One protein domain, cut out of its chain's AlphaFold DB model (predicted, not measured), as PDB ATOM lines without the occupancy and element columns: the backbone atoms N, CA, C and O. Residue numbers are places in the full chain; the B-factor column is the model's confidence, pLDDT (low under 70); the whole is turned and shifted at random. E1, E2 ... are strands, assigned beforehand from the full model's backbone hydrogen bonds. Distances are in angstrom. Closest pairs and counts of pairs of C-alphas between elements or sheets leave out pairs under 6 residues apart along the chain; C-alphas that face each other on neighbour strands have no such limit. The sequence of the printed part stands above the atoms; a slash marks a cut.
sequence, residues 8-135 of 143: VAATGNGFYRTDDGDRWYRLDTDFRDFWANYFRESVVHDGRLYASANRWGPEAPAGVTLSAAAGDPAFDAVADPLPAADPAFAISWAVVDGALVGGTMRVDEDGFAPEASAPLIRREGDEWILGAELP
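This is residues 8 to 135 of the 143 residues of an uncharacterized protein of Halorubrum ezzemoulense (UniProt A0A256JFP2). This is a sandwich of two strongly twisted sheets, only partly face to face: E7, at the edge of a branched sheet of E7 to E11, packs on E3, E4 and E5 of a four-stranded sheet. The hairpin E1 and E2 packs on E3, away from the branched sheet. The printed part has 128 residues with eleven named strands, E1 to E11 in order, and no named helix; the class is all strand. The sheet E3 - E4 - E5 - E6 is antiparallel, as are the neighbour pairs of the branched one. The whole is compact, with a radius of gyration of the C-alphas of 14.2 A and spans of 39 by 37 by 22 A.

Start in the branched sheet at C-alpha 88, (-12.398, -23.808, -23.492), where E7, residues 88 to 96, begins; it bends by 70 degrees at residue 91. E8, residues 99 to 108, is 28.3 A long, and E9 is residues 111 to 113. E10, residues 118 to 124, precedes E11, residues 127 to 134, which ends at (-7.522, -28.008, -13.618). Turn back to E3, residues 36 to 45, 22.2 A long, which bends by 74 degrees at residue 40. E4 is residues 48 to 55, E5 residues 62 to 69, 23.2 A long, and E6 residues 78 to 81. Find C-alpha 8 at (-18.916, -3.863, -15.297) for E1, residues 8 to 11; E2 is residues 14 to 18.

Look first at E8: E7 lies on one side of it, with N 94 and O 101 3.0 A apart, while E9 and E10 lie on the other side. Between E8 and E9, N 113 and O 106 are within hydrogen-bond range at 2.9 A, and between E8 and E10, N 102 and O 121 are within hydrogen-bond range at 2.8 A. E10 and E11 form a hairpin, with N 122 and O 129 2.9 A apart. E3 to E6 form a meander, each strand the antiparallel neighbour of the one before; N 43 and O 50, N 51 and O 66, and N 65 and O 80 are each 2.9 A apart. E7 to E9 form another meander. Between the sheets, the closest C-alphas of E3 and E7 are those of Arg 40 and Ile 91, 5.1 A apart; for E5 and E7 they are Gly 63 and Phe 89, 4.1 A. In the hairpin E1 and E2, N 9 and O 16 are 2.8 A apart; the closest C-alphas of E1 and E3 are Ala 10 and Phe 39, 4.9 A.

The C-alphas of Asp 22 and Ala 85 are the two farthest apart, 41.6 A. The printed part has no cut. The long link is E2 to E3, 17 residues. Mean pLDDT of the printed part is 88.1; look for values under 70 at residues 29 to 37 and 56 to 61.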
ATOM      1  N   VAL A   8     -18.592  -2.910 -14.237       94.44
ATOM      2  CA  VAL A   8     -18.916  -3.863 -15.297       94.44
ATOM      3  C   VAL A   8     -19.487  -5.149 -14.717       94.44
ATOM      4  O   VAL A   8     -19.164  -5.531 -13.592       94.44
ATOM      5  N   ALA A   9     -20.338  -5.807 -15.494       93.25
ATOM      6  CA  ALA A   9     -20.939  -7.088 -15.176       93.25
ATOM      7  C   ALA A   9     -20.770  -8.043 -16.362       93.25
ATOM      8  O   ALA A   9     -21.408  -7.889 -17.406       93.25
ATOM      9  N   ALA A  10     -19.917  -9.048 -16.174       92.81
ATOM     10  CA  ALA A  10     -19.895 -10.262 -16.980       92.81
ATOM     11  C   ALA A  10     -21.073 -11.143 -16.581       92.81
ATOM     12  O   ALA A  10     -21.183 -11.575 -15.436       92.81
ATOM     13  N   THR A  11     -21.977 -11.375 -17.526       87.50
ATOM     14  CA  THR A  11     -23.175 -12.177 -17.307       87.50
ATOM     15  C   THR A  11     -23.235 -13.313 -18.310       87.50
ATOM     16  O   THR A  11     -22.744 -13.197 -19.435       87.50
ATOM     17  N   GLY A  12     -23.933 -14.390 -17.950       82.19
ATOM     18  CA  GLY A  12     -24.138 -15.516 -18.861       82.19
ATOM     19  C   GLY A  12     -24.887 -15.162 -20.157       82.19
ATOM     20  O   GLY A  12     -25.108 -16.061 -20.961       82.19
ATOM     21  N   ASN A  13     -25.309 -13.904 -20.352       81.50
ATOM     22  CA  ASN A  13     -25.974 -13.432 -21.566       81.50
ATOM     23  C   ASN A  13     -25.514 -12.030 -22.038       81.50
ATOM     24  O   ASN A  13     -26.278 -11.301 -22.681       81.50
ATOM     25  N   GLY A  14     -24.284 -11.632 -21.710       87.44
ATOM     26  CA  GLY A  14     -23.685 -10.393 -22.212       87.44
ATOM     27  C   GLY A  14     -22.741  -9.713 -21.230       87.44
ATOM     28  O   GLY A  14     -22.647 -10.096 -20.056       87.44
ATOM     29  N   PHE A  15     -22.071  -8.675 -21.719       91.44
ATOM     30  CA  PHE A  15     -21.160  -7.851 -20.936       91.44
ATOM     31  C   PHE A  15     -21.739  -6.451 -20.794       91.44
ATOM     32  O   PHE A  15     -22.094  -5.826 -21.788       91.44
ATOM     33  N   TYR A  16     -21.877  -5.963 -19.565       92.62
ATOM     34  CA  TYR A  16     -22.590  -4.717 -19.293       92.62
ATOM     35  C   TYR A  16     -21.747  -3.747 -18.480       92.62
ATOM     36  O   TYR A  16     -20.926  -4.173 -17.675       92.62
ATOM     37  N   ARG A  17     -22.007  -2.449 -18.638       93.69
ATOM     38  CA  ARG A  17     -21.431  -1.363 -17.841       93.69
ATOM     39  C   ARG A  17     -22.519  -0.488 -17.244       93.69
ATOM     40  O   ARG A  17     -23.541  -0.248 -17.878       93.69
ATOM     41  N   THR A  18     -22.257   0.042 -16.063       94.81
ATOM     42  CA  THR A  18     -23.007   1.140 -15.460       94.81
ATOM     43  C   THR A  18     -22.043   2.190 -14.922       94.81
ATOM     44  O   THR A  18     -20.981   1.840 -14.409       94.81
ATOM     45  N   ASP A  19     -22.397   3.466 -15.040       92.69
ATOM     46  CA  ASP A  19     -21.611   4.568 -14.470       92.69
ATOM     47  C   ASP A  19     -22.158   5.019 -13.105       92.69
ATOM     48  O   ASP A  19     -21.424   5.582 -12.299       92.69
ATOM     49  N   ASP A  20     -23.441   4.755 -12.838       91.38
ATOM     50  CA  ASP A  20     -24.184   5.262 -11.678       91.38
ATOM     51  C   ASP A  20     -24.974   4.183 -10.911       91.38
ATOM     52  O   ASP A  20     -25.463   4.441  -9.814       91.38
ATOM     53  N   GLY A  21     -25.078   2.968 -11.452       91.06
ATOM     54  CA  GLY A  21     -25.863   1.859 -10.903       91.06
ATOM     55  C   GLY A  21     -27.324   1.822 -11.361       91.06
ATOM     56  O   GLY A  21     -27.951   0.763 -11.269       91.06
ATOM     57  N   ASP A  22     -27.855   2.920 -11.902       92.19
ATOM     58  CA  ASP A  22     -29.267   3.049 -12.281       92.19
ATOM     59  C   ASP A  22     -29.532   2.535 -13.702       92.19
ATOM     60  O   ASP A  22     -30.625   2.045 -14.009       92.19
ATOM     61  N   ARG A  23     -28.540   2.645 -14.593       93.88
ATOM     62  CA  ARG A  23     -28.647   2.207 -15.994       93.88
ATOM     63  C   ARG A  23     -27.485   1.323 -16.401       93.88
ATOM     64  O   ARG A  23     -26.338   1.607 -16.072       93.88
ATOM     65  N   TRP A  24     -27.797   0.288 -17.175       93.62
ATOM     66  CA  TRP A  24     -26.821  -0.662 -17.694       93.62
ATOM     67  C   TRP A  24     -26.796  -0.632 -19.218       93.62
ATOM     68  O   TRP A  24     -27.830  -0.787 -19.872       93.62
ATOM     69  N   TYR A  25     -25.605  -0.446 -19.773       90.81
ATOM     70  CA  TYR A  25     -25.326  -0.434 -21.202       90.81
ATOM     71  C   TYR A  25     -24.636  -1.737 -21.573       90.81
ATOM     72  O   TYR A  25     -23.715  -2.168 -20.883       90.81
ATOM     73  N   ARG A  26     -25.091  -2.373 -22.649       89.56
ATOM     74  CA  ARG A  26     -24.434  -3.559 -23.194       89.56
ATOM     75  C   ARG A  26     -23.160  -3.119 -23.930       89.56
ATOM     76  O   ARG A  26     -23.230  -2.194 -24.735       89.56
ATOM     77  N   LEU A  27     -22.031  -3.729 -23.587       88.44
ATOM     78  CA  LEU A  27     -20.694  -3.435 -24.111       88.44
ATOM     79  C   LEU A  27     -20.252  -4.424 -25.191       88.44
ATOM     80  O   LEU A  27     -19.448  -4.077 -26.046       88.44
ATOM     81  N   ASP A  28     -20.743  -5.660 -25.144       80.56
ATOM     82  CA  ASP A  28     -20.561  -6.586 -26.256       80.56
ATOM     83  C   ASP A  28     -21.486  -6.219 -27.426       80.56
ATOM     84  O   ASP A  28     -22.372  -5.363 -27.341       80.56
ATOM     85  N   THR A  29     -21.250  -6.857 -28.562       67.69
ATOM     86  CA  THR A  29     -22.006  -6.655 -29.800       67.69
ATOM     87  C   THR A  29     -23.450  -7.160 -29.679       67.69
ATOM     88  O   THR A  29     -23.809  -7.938 -28.791       67.69
ATOM     89  N   ASP A  30     -24.316  -6.664 -30.569       58.00
ATOM     90  CA  ASP A  30     -25.746  -6.985 -30.591       58.00
ATOM     91  C   ASP A  30     -25.967  -8.502 -30.739       58.00
ATOM     92  O   ASP A  30     -25.303  -9.161 -31.539       58.00
ATOM     93  N   PHE A  31     -26.942  -9.053 -30.005       54.00
ATOM     94  CA  PHE A  31     -27.335 -10.470 -30.039       54.00
ATOM     95  C   PHE A  31     -27.617 -10.993 -31.461       54.00
ATOM     96  O   PHE A  31     -27.561 -12.193 -31.710       54.00
ATOM     97  N   ARG A  32     -27.945 -10.099 -32.399       54.50
ATOM     98  CA  ARG A  32     -28.207 -10.425 -33.807       54.50
ATOM     99  C   ARG A  32     -26.941 -10.604 -34.646       54.50
ATOM    100  O   ARG A  32     -26.996 -11.304 -35.653       54.50
ATOM    101  N   ASP A  33     -25.837 -10.002 -34.218       56.06
ATOM    102  CA  ASP A  33     -24.568  -9.963 -34.946       56.06
ATOM    103  C   ASP A  33     -23.462 -10.762 -34.234       56.06
ATOM    104  O   ASP A  33     -22.391 -10.972 -34.812       56.06
ATOM    105  N   PHE A  34     -23.698 -11.230 -32.996       56.34
ATOM    106  CA  PHE A  34     -22.659 -11.866 -32.195       56.34
ATOM    107  C   PHE A  34     -22.946 -13.253 -31.653       56.34
ATOM    108  O   PHE A  34     -24.008 -13.594 -31.144       56.34
ATOM    109  N   TRP A  35     -21.862 -14.010 -31.717       60.12
ATOM    110  CA  TRP A  35     -21.773 -15.426 -31.474       60.12
ATOM    111  C   TRP A  35     -21.180 -15.660 -30.069       60.12
ATOM    112  O   TRP A  35     -21.406 -16.713 -29.511       60.12
ATOM    113  N   ALA A  36     -20.503 -14.706 -29.406       63.22
ATOM    114  CA  ALA A  36     -20.012 -14.885 -28.023       63.22
ATOM    115  C   ALA A  36     -20.928 -14.263 -26.961       63.22
ATOM    116  O   ALA A  36     -20.904 -13.061 -26.734       63.22
ATOM    117  N   ASN A  37     -21.728 -15.082 -26.285       69.44
ATOM    118  CA  ASN A  37     -22.795 -14.629 -25.384       69.44
ATOM    119  C   ASN A  37     -22.574 -14.993 -23.908       69.44
ATOM    120  O   ASN A  37     -23.247 -14.435 -23.039       69.44
ATOM    121  N   TYR A  38     -21.650 -15.906 -23.603       75.44
ATOM    122  CA  TYR A  38     -21.517 -16.447 -22.253       75.44
ATOM    123  C   TYR A  38     -20.309 -15.893 -21.500       75.44
ATOM    124  O   TYR A  38     -19.239 -16.498 -21.509       75.44
ATOM    125  N   PHE A  39     -20.495 -14.759 -20.825       82.38
ATOM    126  CA  PHE A  39     -19.490 -14.158 -19.954       82.38
ATOM    127  C   PHE A  39     -19.702 -14.622 -18.508       82.38
ATOM    128  O   PHE A  39     -20.813 -14.599 -17.986       82.38
ATOM    129  N   ARG A  40     -18.650 -15.063 -17.821       87.00
ATOM    130  CA  ARG A  40     -18.771 -15.534 -16.425       87.00
ATOM    131  C   ARG A  40     -18.142 -14.586 -15.425       87.00
ATOM    132  O   ARG A  40     -18.708 -14.373 -14.360       87.00
ATOM    133  N   GLU A  41     -17.004 -14.009 -15.784       93.06
ATOM    134  CA  GLU A  41     -16.261 -13.141 -14.891       93.06
ATOM    135  C   GLU A  41     -15.433 -12.117 -15.670       93.06
ATOM    136  O   GLU A  41     -15.060 -12.326 -16.829       93.06
ATOM    137  N   SER A  42     -15.144 -11.003 -15.004       94.62
ATOM    138  CA  SER A  42     -14.267  -9.946 -15.486       94.62
ATOM    139  C   SER A  42     -13.329  -9.479 -14.382       94.62
ATOM    140  O   SER A  42     -13.725  -9.431 -13.217       94.62
ATOM    141  N   VAL A  43     -12.128  -9.051 -14.753       95.81
ATOM    142  CA  VAL A  43     -11.084  -8.616 -13.821       95.81
ATOM    143  C   VAL A  43     -10.306  -7.442 -14.403       95.81
ATOM    144  O   VAL A  43     -10.075  -7.375 -15.609       95.81
ATOM    145  N   VAL A  44      -9.894  -6.507 -13.546       95.94
ATOM    146  CA  VAL A  44      -8.948  -5.454 -13.929       95.94
ATOM    147  C   VAL A  44      -7.557  -5.852 -13.464       95.94
ATOM    148  O   VAL A  44      -7.359  -6.152 -12.288       95.94
ATOM    149  N   HIS A  45      -6.597  -5.820 -14.378       95.94
ATOM    150  CA  HIS A  45      -5.194  -6.096 -14.098       95.94
ATOM    151  C   HIS A  45      -4.324  -5.231 -15.014       95.94
ATOM    152  O   HIS A  45      -4.656  -5.055 -16.184       95.94
ATOM    153  N   ASP A  46      -3.269  -4.622 -14.471       95.06
ATOM    154  CA  ASP A  46      -2.325  -3.769 -15.210       95.06
ATOM    155  C   ASP A  46      -2.985  -2.722 -16.129       95.06
ATOM    156  O   ASP A  46      -2.595  -2.498 -17.273       95.06
ATOM    157  N   GLY A  47      -4.034  -2.065 -15.619       94.06
ATOM    158  CA  GLY A  47      -4.753  -1.006 -16.337       94.06
ATOM    159  C   GLY A  47      -5.636  -1.496 -17.489       94.06
ATOM    160  O   GLY A  47      -6.184  -0.676 -18.229       94.06
ATOM    161  N   ARG A  48      -5.812  -2.811 -17.639       95.50
ATOM    162  CA  ARG A  48      -6.680  -3.435 -18.638       95.50
ATOM    163  C   ARG A  48      -7.847  -4.146 -17.971       95.50
ATOM    164  O   ARG A  48      -7.715  -4.700 -16.882       95.50
ATOM    165  N   LEU A  49      -8.994  -4.110 -18.634       95.62
ATOM    166  CA  LEU A  49     -10.160  -4.901 -18.280       95.62
ATOM    167  C   LEU A  49     -10.132  -6.179 -19.107       95.62
ATOM    168  O   LEU A  49     -10.090  -6.113 -20.334       95.62
ATOM    169  N   TYR A  50     -10.166  -7.315 -18.425       95.69
ATOM    170  CA  TYR A  50     -10.227  -8.640 -19.016       95.69
ATOM    171  C   TYR A  50     -11.598  -9.257 -18.776       95.69
ATOM    172  O   TYR A  50     -12.168  -9.142 -17.689       95.69
ATOM    173  N   ALA A  51     -12.095  -9.950 -19.787       94.69
ATOM    174  CA  ALA A  51     -13.248 -10.827 -19.712       94.69
ATOM    175  C   ALA A  51     -12.993 -12.062 -20.583       94.69
ATOM    176  O   ALA A  51     -12.028 -12.124 -21.348       94.69
ATOM    177  N   SER A  52     -13.856 -13.061 -20.484       92.69
ATOM    178  CA  SER A  52     -13.845 -14.193 -21.406       92.69
ATOM    179  C   SER A  52     -15.266 -14.598 -21.737       92.69
ATOM    180  O   SER A  52     -16.180 -14.415 -20.929       92.69
ATOM    181  N   ALA A  53     -15.436 -15.110 -22.949       90.12
ATOM    182  CA  ALA A  53     -16.701 -15.612 -23.437       90.12
ATOM    183  C   ALA A  53     -16.495 -16.886 -24.250       90.12
ATOM    184  O   ALA A  53     -15.429 -17.100 -24.830       90.12
ATOM    185  N   ASN A  54     -17.541 -17.699 -24.348       86.06
ATOM    186  CA  ASN A  54     -17.620 -18.726 -25.377       86.06
ATOM    187  C   ASN A  54     -18.334 -18.175 -26.610       86.06
ATOM    188  O   ASN A  54     -19.461 -17.699 -26.470       86.06
ATOM    189  N   ARG A  55     -17.722 -18.278 -27.796       79.06
ATOM    190  CA  ARG A  55     -18.407 -18.098 -29.084       79.06
ATOM    191  C   ARG A  55     -19.263 -19.327 -29.385       79.06
ATOM    192  O   ARG A  55     -18.859 -20.445 -29.116       79.06
ATOM    193  N   TRP A  56     -20.437 -19.101 -29.934       69.94
ATOM    194  CA  TRP A  56     -21.474 -20.028 -30.349       69.94
ATOM    195  C   TRP A  56     -21.746 -19.669 -31.799       69.94
ATOM    196  O   TRP A  56     -22.439 -18.687 -32.028       69.94
ATOM    197  N   GLY A  57     -21.168 -20.398 -32.760       61.97
ATOM    198  CA  GLY A  57     -21.382 -20.166 -34.190       61.97
ATOM    199  C   GLY A  57     -20.992 -21.310 -35.120       61.97
ATOM    200  O   GLY A  57     -20.662 -22.380 -34.619       61.97
ATOM    201  N   PRO A  58     -21.070 -21.147 -36.463       55.81
ATOM    202  CA  PRO A  58     -20.826 -22.214 -37.430       55.81
ATOM    203  C   PRO A  58     -19.385 -22.698 -37.359       55.81
ATOM    204  O   PRO A  58     -19.102 -23.818 -37.761       55.81
ATOM    205  N   GLU A  59     -18.488 -21.866 -36.831       59.72
ATOM    206  CA  GLU A  59     -17.074 -22.158 -36.616       59.72
ATOM    207  C   GLU A  59     -16.825 -22.855 -35.266       59.72
ATOM    208  O   GLU A  59     -15.786 -22.640 -34.649       59.72
ATOM    209  N   ALA A  60     -17.770 -23.709 -34.839       66.88
ATOM    210  CA  ALA A  60     -17.770 -24.461 -33.580       66.88
ATOM    211  C   ALA A  60     -17.726 -23.560 -32.324       66.88
ATOM    212  O   ALA A  60     -17.462 -22.356 -32.402       66.88
ATOM    213  N   PRO A  61     -18.042 -24.094 -31.130       69.81
ATOM    214  CA  PRO A  61     -17.746 -23.375 -29.908       69.81
ATOM    215  C   PRO A  61     -16.256 -23.044 -29.828       69.81
ATOM    216  O   PRO A  61     -15.406 -23.910 -30.024       69.81
ATOM    217  N   ALA A  62     -15.946 -21.786 -29.533       79.94
ATOM    218  CA  ALA A  62     -14.574 -21.328 -29.378       79.94
ATOM    219  C   ALA A  62     -14.510 -20.301 -28.256       79.94
ATOM    220  O   ALA A  62     -15.084 -19.210 -28.343       79.94
ATOM    221  N   GLY A  63     -13.801 -20.647 -27.190       86.25
ATOM    222  CA  GLY A  63     -13.563 -19.710 -26.116       86.25
ATOM    223  C   GLY A  63     -12.576 -18.628 -26.507       86.25
ATOM    224  O   GLY A  63     -11.601 -18.857 -27.226       86.25
ATOM    225  N   VAL A  64     -12.842 -17.428 -26.007       89.44
ATOM    226  CA  VAL A  64     -12.026 -16.248 -26.267       89.44
ATOM    227  C   VAL A  64     -11.766 -15.495 -24.989       89.44
ATOM    228  O   VAL A  64     -12.624 -15.415 -24.106       89.44
ATOM    229  N   THR A  65     -10.588 -14.902 -24.908       92.81
ATOM    230  CA  THR A  65     -10.313 -13.839 -23.948       92.81
ATOM    231  C   THR A  65     -10.496 -12.501 -24.648       92.81
ATOM    232  O   THR A  65     -10.213 -12.359 -25.837       92.81
ATOM    233  N   LEU A  66     -11.032 -11.533 -23.923       92.69
ATOM    234  CA  LEU A  66     -11.323 -10.195 -24.410       92.69
ATOM    235  C   LEU A  66     -10.608  -9.218 -23.494       92.69
ATOM    236  O   LEU A  66     -10.746  -9.320 -22.273       92.69
ATOM    237  N   SER A  67      -9.845  -8.284 -24.059       94.69
ATOM    238  CA  SER A  67      -9.201  -7.250 -23.257       94.69
ATOM    239  C   SER A  67      -9.204  -5.879 -23.916       94.69
ATOM    240  O   SER A  67      -8.881  -5.736 -25.093       94.69
ATOM    241  N   ALA A  68      -9.502  -4.858 -23.120       94.38
ATOM    242  CA  ALA A  68      -9.435  -3.453 -23.507       94.38
ATOM    243  C   ALA A  68      -8.755  -2.642 -22.395       94.38
ATOM    244  O   ALA A  68      -8.511  -3.150 -21.295       94.38
ATOM    245  N   ALA A  69      -8.453  -1.370 -22.652       94.38
ATOM    246  CA  ALA A  69      -8.048  -0.468 -21.576       94.38
ATOM    247  C   ALA A  69      -9.177  -0.376 -20.531       94.38
ATOM    248  O   ALA A  69     -10.345  -0.260 -20.888       94.38
ATOM    249  N   ALA A  70      -8.853  -0.401 -19.237       92.38
ATOM    250  CA  ALA A  70      -9.873  -0.429 -18.182       92.38
ATOM    251  C   ALA A  70     -10.745   0.839 -18.131       92.38
ATOM    252  O   ALA A  70     -11.824   0.812 -17.552       92.38
ATOM    253  N   GLY A  71     -10.276   1.945 -18.715       88.62
ATOM    254  CA  GLY A  71     -11.031   3.192 -18.844       88.62
ATOM    255  C   GLY A  71     -11.788   3.341 -20.165       88.62
ATOM    256  O   GLY A  71     -12.352   4.404 -20.400       88.62
ATOM    257  N   ASP A  72     -11.778   2.334 -21.039       90.69
ATOM    258  CA  ASP A  72     -12.493   2.391 -22.312       90.69
ATOM    259  C   ASP A  72     -14.015   2.259 -22.084       90.69
ATOM    260  O   ASP A  72     -14.476   1.218 -21.604       90.69
ATOM    261  N   PRO A  73     -14.818   3.290 -22.405       87.50
ATOM    262  CA  PRO A  73     -16.267   3.238 -22.235       87.50
ATOM    263  C   PRO A  73     -16.974   2.327 -23.238       87.50
ATOM    264  O   PRO A  73     -18.088   1.893 -22.954       87.50
ATOM    265  N   ALA A  74     -16.360   2.045 -24.388       86.50
ATOM    266  CA  ALA A  74     -16.932   1.202 -25.433       86.50
ATOM    267  C   ALA A  74     -16.503  -0.264 -25.313       86.50
ATOM    268  O   ALA A  74     -17.145  -1.119 -25.912       86.50
ATOM    269  N   PHE A  75     -15.449  -0.547 -24.538       89.12
ATOM    270  CA  PHE A  75     -14.813  -1.863 -24.473       89.12
ATOM    271  C   PHE A  75     -14.440  -2.375 -25.876       89.12
ATOM    272  O   PHE A  75     -14.840  -3.469 -26.276       89.12
ATOM    273  N   ASP A  76     -13.665  -1.575 -26.622       88.88
ATOM    274  CA  ASP A  76     -13.101  -1.944 -27.926       88.88
ATOM    275  C   ASP A  76     -12.005  -3.000 -27.724       88.88
ATOM    276  O   ASP A  76     -10.803  -2.730 -27.636       88.88
ATOM    277  N   ALA A  77     -12.461  -4.226 -27.485       89.81
ATOM    278  CA  ALA A  77     -11.638  -5.301 -26.979       89.81
ATOM    279  C   ALA A  77     -10.875  -6.009 -28.096       89.81
ATOM    280  O   ALA A  77     -11.433  -6.430 -29.110       89.81
ATOM    281  N   VAL A  78      -9.598  -6.266 -27.831       90.69
ATOM    282  CA  VAL A  78      -8.841  -7.282 -28.558       90.69
ATOM    283  C   VAL A  78      -9.358  -8.649 -28.122       90.69
ATOM    284  O   VAL A  78      -9.483  -8.911 -26.922       90.69
ATOM    285  N   ALA A  79      -9.671  -9.502 -29.097       88.62
ATOM    286  CA  ALA A  79     -10.130 -10.863 -28.867       88.62
ATOM    287  C   ALA A  79      -9.016 -11.863 -29.188       88.62
ATOM    288  O   ALA A  79      -8.730 -12.102 -30.363       88.62
ATOM    289  N   ASP A  80      -8.448 -12.484 -28.157       90.25
ATOM    290  CA  ASP A  80      -7.417 -13.506 -28.309       90.25
ATOM    291  C   ASP A  80      -8.027 -14.905 -28.124       90.25
ATOM    292  O   ASP A  80      -8.756 -15.136 -27.145       90.25
ATOM    293  N   PRO A  81      -7.748 -15.858 -29.033       86.88
ATOM    294  CA  PRO A  81      -8.143 -17.245 -28.833       86.88
ATOM    295  C   PRO A  81      -7.430 -17.823 -27.607       86.88
ATOM    296  O   PRO A  81      -6.286 -17.469 -27.316       86.88
ATOM    297  N   LEU A  82      -8.084 -18.744 -26.895       88.81
ATOM    298  CA  LEU A  82      -7.379 -19.513 -25.874       88.81
ATOM    299  C   LEU A  82      -6.412 -20.504 -26.547       88.81
ATOM    300  O   LEU A  82      -6.794 -21.149 -27.523       88.81
ATOM    301  N   PRO A  83      -5.195 -20.701 -26.009       89.69
ATOM    302  CA  PRO A  83      -4.196 -21.617 -26.569       89.69
ATOM    303  C   PRO A  83      -4.513 -23.108 -26.306       89.69
ATOM    304  O   PRO A  83      -3.610 -23.943 -26.304       89.69
ATOM    305  N   ALA A  84      -5.770 -23.454 -26.019       87.25
ATOM    306  CA  ALA A  84      -6.191 -24.805 -25.662       87.25
ATOM    307  C   ALA A  84      -6.460 -25.660 -26.913       87.25
ATOM    308  O   ALA A  84      -6.988 -25.168 -27.907       87.25
ATOM    309  N   ALA A  85      -6.098 -26.947 -26.852       86.69
ATOM    310  CA  ALA A  85      -6.334 -27.889 -27.951       86.69
ATOM    311  C   ALA A  85      -7.829 -28.194 -28.141       86.69
ATOM    312  O   ALA A  85      -8.312 -28.248 -29.269       86.69
ATOM    313  N   ASP A  86      -8.539 -28.362 -27.026       89.31
ATOM    314  CA  ASP A  86      -9.993 -28.477 -26.989       89.31
ATOM    315  C   ASP A  86     -10.601 -27.101 -26.671       89.31
ATOM    316  O   ASP A  86     -10.013 -26.357 -25.872       89.31
ATOM    317  N   PRO A  87     -11.773 -26.745 -27.232       89.44
ATOM    318  CA  PRO A  87     -12.413 -25.476 -26.923       89.44
ATOM    319  C   PRO A  87     -12.644 -25.310 -25.420       89.44
ATOM    320  O   PRO A  87     -13.214 -26.166 -24.747       89.44
ATOM    321  N   ALA A  88     -12.196 -24.184 -24.882       91.69
ATOM    322  CA  ALA A  88     -12.398 -23.808 -23.492       91.69
ATOM    323  C   ALA A  88     -12.391 -22.287 -23.383       91.69
ATOM    324  O   ALA A  88     -11.791 -21.617 -24.220       91.69
ATOM    325  N   PHE A  89     -13.021 -21.741 -22.348       92.25
ATOM    326  CA  PHE A  89     -13.014 -20.306 -22.048       92.25
ATOM    327  C   PHE A  89     -12.834 -20.080 -20.547       92.25
ATOM    328  O   PHE A  89     -13.152 -20.958 -19.741       92.25
ATOM    329  N   ALA A  90     -12.301 -18.922 -20.161       94.56
ATOM    330  CA  ALA A  90     -12.083 -18.610 -18.756       94.56
ATOM    331  C   ALA A  90     -13.412 -18.282 -18.063       94.56
ATOM    332  O   ALA A  90     -14.224 -17.496 -18.549       94.56
ATOM    333  N   ILE A  91     -13.623 -18.898 -16.906       93.94
ATOM    334  CA  ILE A  91     -14.810 -18.716 -16.066       93.94
ATOM    335  C   ILE A  91     -14.477 -18.171 -14.681       93.94
ATOM    336  O   ILE A  91     -15.388 -17.852 -13.921       93.94
ATOM    337  N   SER A  92     -13.187 -18.087 -14.365       94.75
ATOM    338  CA  SER A  92     -12.660 -17.493 -13.143       94.75
ATOM    339  C   SER A  92     -11.275 -16.895 -13.403       94.75
ATOM    340  O   SER A  92     -10.553 -17.375 -14.278       94.75
ATOM    341  N   TRP A  93     -10.884 -15.896 -12.627       96.62
ATOM    342  CA  TRP A  93      -9.661 -15.127 -12.747       96.62
ATOM    343  C   TRP A  93      -9.022 -14.952 -11.371       96.62
ATOM    344  O   TRP A  93      -9.701 -14.758 -10.366       96.62
ATOM    345  N   ALA A  94      -7.695 -14.968 -11.328       96.81
ATOM    346  CA  ALA A  94      -6.921 -14.615 -10.144       96.81
ATOM    347  C   ALA A  94      -5.582 -13.991 -10.550       96.81
ATOM    348  O   ALA A  94      -5.167 -14.096 -11.703       96.81
ATOM    349  N   VAL A  95      -4.888 -13.352  -9.609       96.62
ATOM    350  CA  VAL A  95      -3.542 -12.807  -9.838       96.62
ATOM    351  C   VAL A  95      -2.557 -13.549  -8.945       96.62
ATOM    352  O   VAL A  95      -2.608 -13.402  -7.730       96.62
ATOM    353  N   VAL A  96      -1.655 -14.329  -9.545       94.00
ATOM    354  CA  VAL A  96      -0.627 -15.128  -8.854       94.00
ATOM    355  C   VAL A  96       0.740 -14.545  -9.186       94.00
ATOM    356  O   VAL A  96       1.091 -14.457 -10.361       94.00
ATOM    357  N   ASP A  97       1.510 -14.143  -8.174       93.12
ATOM    358  CA  ASP A  97       2.857 -13.573  -8.352       93.12
ATOM    359  C   ASP A  97       2.904 -12.432  -9.390       93.12
ATOM    360  O   ASP A  97       3.832 -12.313 -10.189       93.12
ATOM    361  N   GLY A  98       1.858 -11.601  -9.401       94.06
ATOM    362  CA  GLY A  98       1.707 -10.486 -10.338       94.06
ATOM    363  C   GLY A  98       1.267 -10.876 -11.751       94.06
ATOM    364  O   GLY A  98       1.109  -9.988 -12.574       94.06
ATOM    365  N   ALA A  99       1.033 -12.158 -12.040       95.56
ATOM    366  CA  ALA A  99       0.516 -12.619 -13.323       95.56
ATOM    367  C   ALA A  99      -0.982 -12.935 -13.242       95.56
ATOM    368  O   ALA A  99      -1.433 -13.644 -12.339       95.56
ATOM    369  N   LEU A 100      -1.746 -12.464 -14.226       97.75
ATOM    370  CA  LEU A 100      -3.145 -12.847 -14.388       97.75
ATOM    371  C   LEU A 100      -3.261 -14.312 -14.831       97.75
ATOM    372  O   LEU A 100      -2.652 -14.724 -15.823       97.75
ATOM    373  N   VAL A 101      -4.072 -15.089 -14.120       97.31
ATOM    374  CA  VAL A 101      -4.401 -16.482 -14.441       97.31
ATOM    375  C   VAL A 101      -5.905 -16.652 -14.600       97.31
ATOM    376  O   VAL A 101      -6.682 -15.998 -13.907       97.31
ATOM    377  N   GLY A 102      -6.310 -17.539 -15.507       96.50
ATOM    378  CA  GLY A 102      -7.702 -17.866 -15.786       96.50
ATOM    379  C   GLY A 102      -7.986 -19.346 -15.563       96.50
ATOM    380  O   GLY A 102      -7.317 -20.207 -16.136       96.50
ATOM    381  N   GLY A 103      -8.992 -19.645 -14.748       96.31
ATOM    382  CA  GLY A 103      -9.548 -20.984 -14.610       96.31
ATOM    383  C   GLY A 103     -10.576 -21.205 -15.702       96.31
ATOM    384  O   GLY A 103     -11.504 -20.404 -15.830       96.31
ATOM    385  N   THR A 104     -10.397 -22.247 -16.509       95.50
ATOM    386  CA  THR A 104     -11.213 -22.456 -17.709       95.50
ATOM    387  C   THR A 104     -12.226 -23.580 -17.547       95.50
ATOM    388  O   THR A 104     -12.126 -24.418 -16.652       95.50
ATOM    389  N   MET A 105     -13.231 -23.570 -18.420       93.50
ATOM    390  CA  MET A 105     -14.207 -24.640 -18.581       93.50
ATOM    391  C   MET A 105     -14.222 -25.081 -20.038       93.50
ATOM    392  O   MET A 105     -14.264 -24.239 -20.941       93.50
ATOM    393  N   ARG A 106     -14.200 -26.398 -20.248       92.50
ATOM    394  CA  ARG A 106     -14.268 -27.018 -21.571       92.50
ATOM    395  C   ARG A 106     -15.646 -26.813 -22.202       92.50
ATOM    396  O   ARG A 106     -16.669 -26.753 -21.514       92.50
ATOM    397  N   VAL A 107     -15.654 -26.729 -23.524       88.75
ATOM    398  CA  VAL A 107     -16.843 -26.708 -24.368       88.75
ATOM    399  C   VAL A 107     -16.675 -27.769 -25.450       88.75
ATOM    400  O   VAL A 107     -15.610 -27.880 -26.053       88.75
ATOM    401  N   ASP A 108     -17.711 -28.556 -25.679       87.31
ATOM    402  CA  ASP A 108     -17.771 -29.583 -26.713       87.31
ATOM    403  C   ASP A 108     -18.993 -29.367 -27.621       87.31
ATOM    404  O   ASP A 108     -19.632 -28.312 -27.596       87.31
ATOM    405  N   GLU A 109     -19.290 -30.347 -28.472       83.62
ATOM    406  CA  GLU A 109     -20.429 -30.294 -29.394       83.62
ATOM    407  C   GLU A 109     -21.796 -30.251 -28.692       83.62
ATOM    408  O   GLU A 109     -22.743 -29.690 -29.251       83.62
ATOM    409  N   ASP A 110     -21.887 -30.764 -27.462       83.06
ATOM    410  CA  ASP A 110     -23.100 -30.768 -26.637       83.06
ATOM    411  C   ASP A 110     -23.212 -29.504 -25.759       83.06
ATOM    412  O   ASP A 110     -24.248 -29.252 -25.130       83.06
ATOM    413  N   GLY A 111     -22.175 -28.661 -25.749       84.44
ATOM    414  CA  GLY A 111     -22.139 -27.368 -25.078       84.44
ATOM    415  C   GLY A 111     -21.109 -27.324 -23.956       84.44
ATOM    416  O   GLY A 111     -19.954 -27.697 -24.126       84.44
ATOM    417  N   PHE A 112     -21.480 -26.759 -22.806       88.69
ATOM    418  CA  PHE A 112     -20.551 -26.649 -21.680       88.69
ATOM    419  C   PHE A 112     -20.301 -28.019 -21.047       88.69
ATOM    420  O   PHE A 112     -21.251 -28.685 -20.636       88.69
ATOM    421  N   ALA A 113     -19.027 -28.372 -20.870       91.75
ATOM    422  CA  ALA A 113     -18.582 -29.636 -20.291       91.75
ATOM    423  C   ALA A 113     -17.909 -29.409 -18.920       91.75
ATOM    424  O   ALA A 113     -16.694 -29.573 -18.790       91.75
ATOM    425  N   PRO A 114     -18.663 -29.016 -17.871       91.31
ATOM    426  CA  PRO A 114     -18.090 -28.711 -16.558       91.31
ATOM    427  C   PRO A 114     -17.475 -29.936 -15.872       91.31
ATOM    428  O   PRO A 114     -16.632 -29.768 -15.002       91.31
ATOM    429  N   GLU A 115     -17.872 -31.149 -16.264       94.06
ATOM    430  CA  GLU A 115     -17.363 -32.414 -15.712       94.06
ATOM    431  C   GLU A 115     -16.008 -32.837 -16.310       94.06
ATOM    432  O   GLU A 115     -15.399 -33.806 -15.855       94.06
ATOM    433  N   ALA A 116     -15.523 -32.130 -17.333       94.25
ATOM    434  CA  ALA A 116     -14.226 -32.386 -17.943       94.25
ATOM    435  C   ALA A 116     -13.132 -31.519 -17.310       94.25
ATOM    436  O   ALA A 116     -13.377 -30.394 -16.870       94.25
ATOM    437  N   SER A 117     -11.899 -32.028 -17.312       95.44
ATOM    438  CA  SER A 117     -10.734 -31.205 -17.003       95.44
ATOM    439  C   SER A 117     -10.501 -30.165 -18.102       95.44
ATOM    440  O   SER A 117     -10.881 -30.342 -19.273       95.44
ATOM    441  N   ALA A 118      -9.899 -29.049 -17.706       95.00
ATOM    442  CA  ALA A 118      -9.586 -27.952 -18.603       95.00
ATOM    443  C   ALA A 118      -8.296 -27.252 -18.154       95.00
ATOM    444  O   ALA A 118      -7.981 -27.247 -16.959       95.00
ATOM    445  N   PRO A 119      -7.533 -26.642 -19.069       95.56
ATOM    446  CA  PRO A 119      -6.265 -26.032 -18.707       95.56
ATOM    447  C   PRO A 119      -6.467 -24.718 -17.949       95.56
ATOM    448  O   PRO A 119      -7.317 -23.899 -18.290       95.56
ATOM    449  N   LEU A 120      -5.620 -24.442 -16.967       96.50
ATOM    450  CA  LEU A 120      -5.391 -23.077 -16.509       96.50
ATOM    451  C   LEU A 120      -4.698 -22.300 -17.630       96.50
ATOM    452  O   LEU A 120      -3.782 -22.815 -18.268       96.50
ATOM    453  N   ILE A 121      -5.092 -21.049 -17.843       96.62
ATOM    454  CA  ILE A 121      -4.349 -20.120 -18.699       96.62
ATOM    455  C   ILE A 121      -3.623 -19.088 -17.849       96.62
ATOM    456  O   ILE A 121      -4.085 -18.717 -16.771       96.62
ATOM    457  N   ARG A 122      -2.486 -18.600 -18.337       97.06
ATOM    458  CA  ARG A 122      -1.705 -17.546 -17.691       97.06
ATOM    459  C   ARG A 122      -1.299 -16.500 -18.714       97.06
ATOM    460  O   ARG A 122      -0.933 -16.840 -19.838       97.06
ATOM    461  N   ARG A 123      -1.376 -15.232 -18.320       96.62
ATOM    462  CA  ARG A 123      -0.886 -14.115 -19.120       96.62
ATOM    463  C   ARG A 123       0.623 -13.977 -18.932       96.62
ATOM    464  O   ARG A 123       1.085 -13.818 -17.802       96.62
ATOM    465  N   GLU A 124       1.375 -14.005 -20.027       94.25
ATOM    466  CA  GLU A 124       2.807 -13.697 -20.055       94.25
ATOM    467  C   GLU A 124       3.071 -12.618 -21.105       94.25
ATOM    468  O   GLU A 124       2.993 -12.859 -22.308       94.25
ATOM    469  N   GLY A 125       3.339 -11.392 -20.643       90.81
ATOM    470  CA  GLY A 125       3.417 -10.230 -21.526       90.81
ATOM    471  C   GLY A 125       2.121 -10.055 -22.321       90.81
ATOM    472  O   GLY A 125       1.042  -9.904 -21.736       90.81
ATOM    473  N   ASP A 126       2.239 -10.112 -23.649       89.94
ATOM    474  CA  ASP A 126       1.112  -9.958 -24.566       89.94
ATOM    475  C   ASP A 126       0.484 -11.277 -25.050       89.94
ATOM    476  O   ASP A 126      -0.422 -11.264 -25.888       89.94
ATOM    477  N   GLU A 127       0.875 -12.410 -24.466       93.62
ATOM    478  CA  GLU A 127       0.410 -13.736 -24.877       93.62
ATOM    479  C   GLU A 127      -0.310 -14.488 -23.753       93.62
ATOM    480  O   GLU A 127      -0.086 -14.268 -22.558       93.62
ATOM    481  N   TRP A 128      -1.211 -15.385 -24.150       96.00
ATOM    482  CA  TRP A 128      -1.791 -16.385 -23.262       96.00
ATOM    483  C   TRP A 128      -1.057 -17.702 -23.445       96.00
ATOM    484  O   TRP A 128      -0.945 -18.201 -24.564       96.00
ATOM    485  N   ILE A 129      -0.616 -18.288 -22.338       96.38
ATOM    486  CA  ILE A 129       0.010 -19.608 -22.312       96.38
ATOM    487  C   ILE A 129      -0.820 -20.584 -21.477       96.38
ATOM    488  O   ILE A 129      -1.621 -20.181 -20.628       96.38
ATOM    489  N   LEU A 130      -0.603 -21.878 -21.704       96.56
ATOM    490  CA  LEU A 130      -1.164 -22.939 -20.872       96.56
ATOM    491  C   LEU A 130      -0.355 -23.091 -19.576       96.56
ATOM    492  O   LEU A 130       0.875 -23.052 -19.584       96.56
ATOM    493  N   GLY A 131      -1.064 -23.278 -18.468       94.50
ATOM    494  CA  GLY A 131      -0.525 -23.610 -17.156       94.50
ATOM    495  C   GLY A 131      -0.810 -25.064 -16.776       94.50
ATOM    496  O   GLY A 131      -0.635 -25.980 -17.576       94.50
ATOM    497  N   ALA A 132      -1.226 -25.280 -15.527       94.38
ATOM    498  CA  ALA A 132      -1.601 -26.601 -15.024       94.38
ATOM    499  C   ALA A 132      -2.955 -27.075 -15.577       94.38
ATOM    500  O   ALA A 132      -3.803 -26.259 -15.924       94.38
ATOM    501  N   GLU A 133      -3.190 -28.387 -15.578       95.94
ATOM    502  CA  GLU A 133      -4.526 -28.943 -15.815       95.94
ATOM    503  C   GLU A 133      -5.384 -28.768 -14.555       95.94
ATOM    504  O   GLU A 133      -4.967 -29.136 -13.452       95.94
ATOM    505  N   LEU A 134      -6.576 -28.197 -14.709       95.56
ATOM    506  CA  LEU A 134      -7.522 -28.008 -13.618       95.56
ATOM    507  C   LEU A 134      -8.462 -29.210 -13.518       95.56
ATOM    508  O   LEU A 134      -8.850 -29.785 -14.540       95.56
ATOM    509  N   PRO A 135      -8.873 -29.590 -12.295       94.00
ATOM    510  CA  PRO A 135      -9.949 -30.551 -12.133       94.00
ATOM    511  C   PRO A 135     -11.255 -29.998 -12.717       94.00
ATOM    512  O   PRO A 135     -11.433 -28.789 -12.861       94.00
TER     513      PRO A 135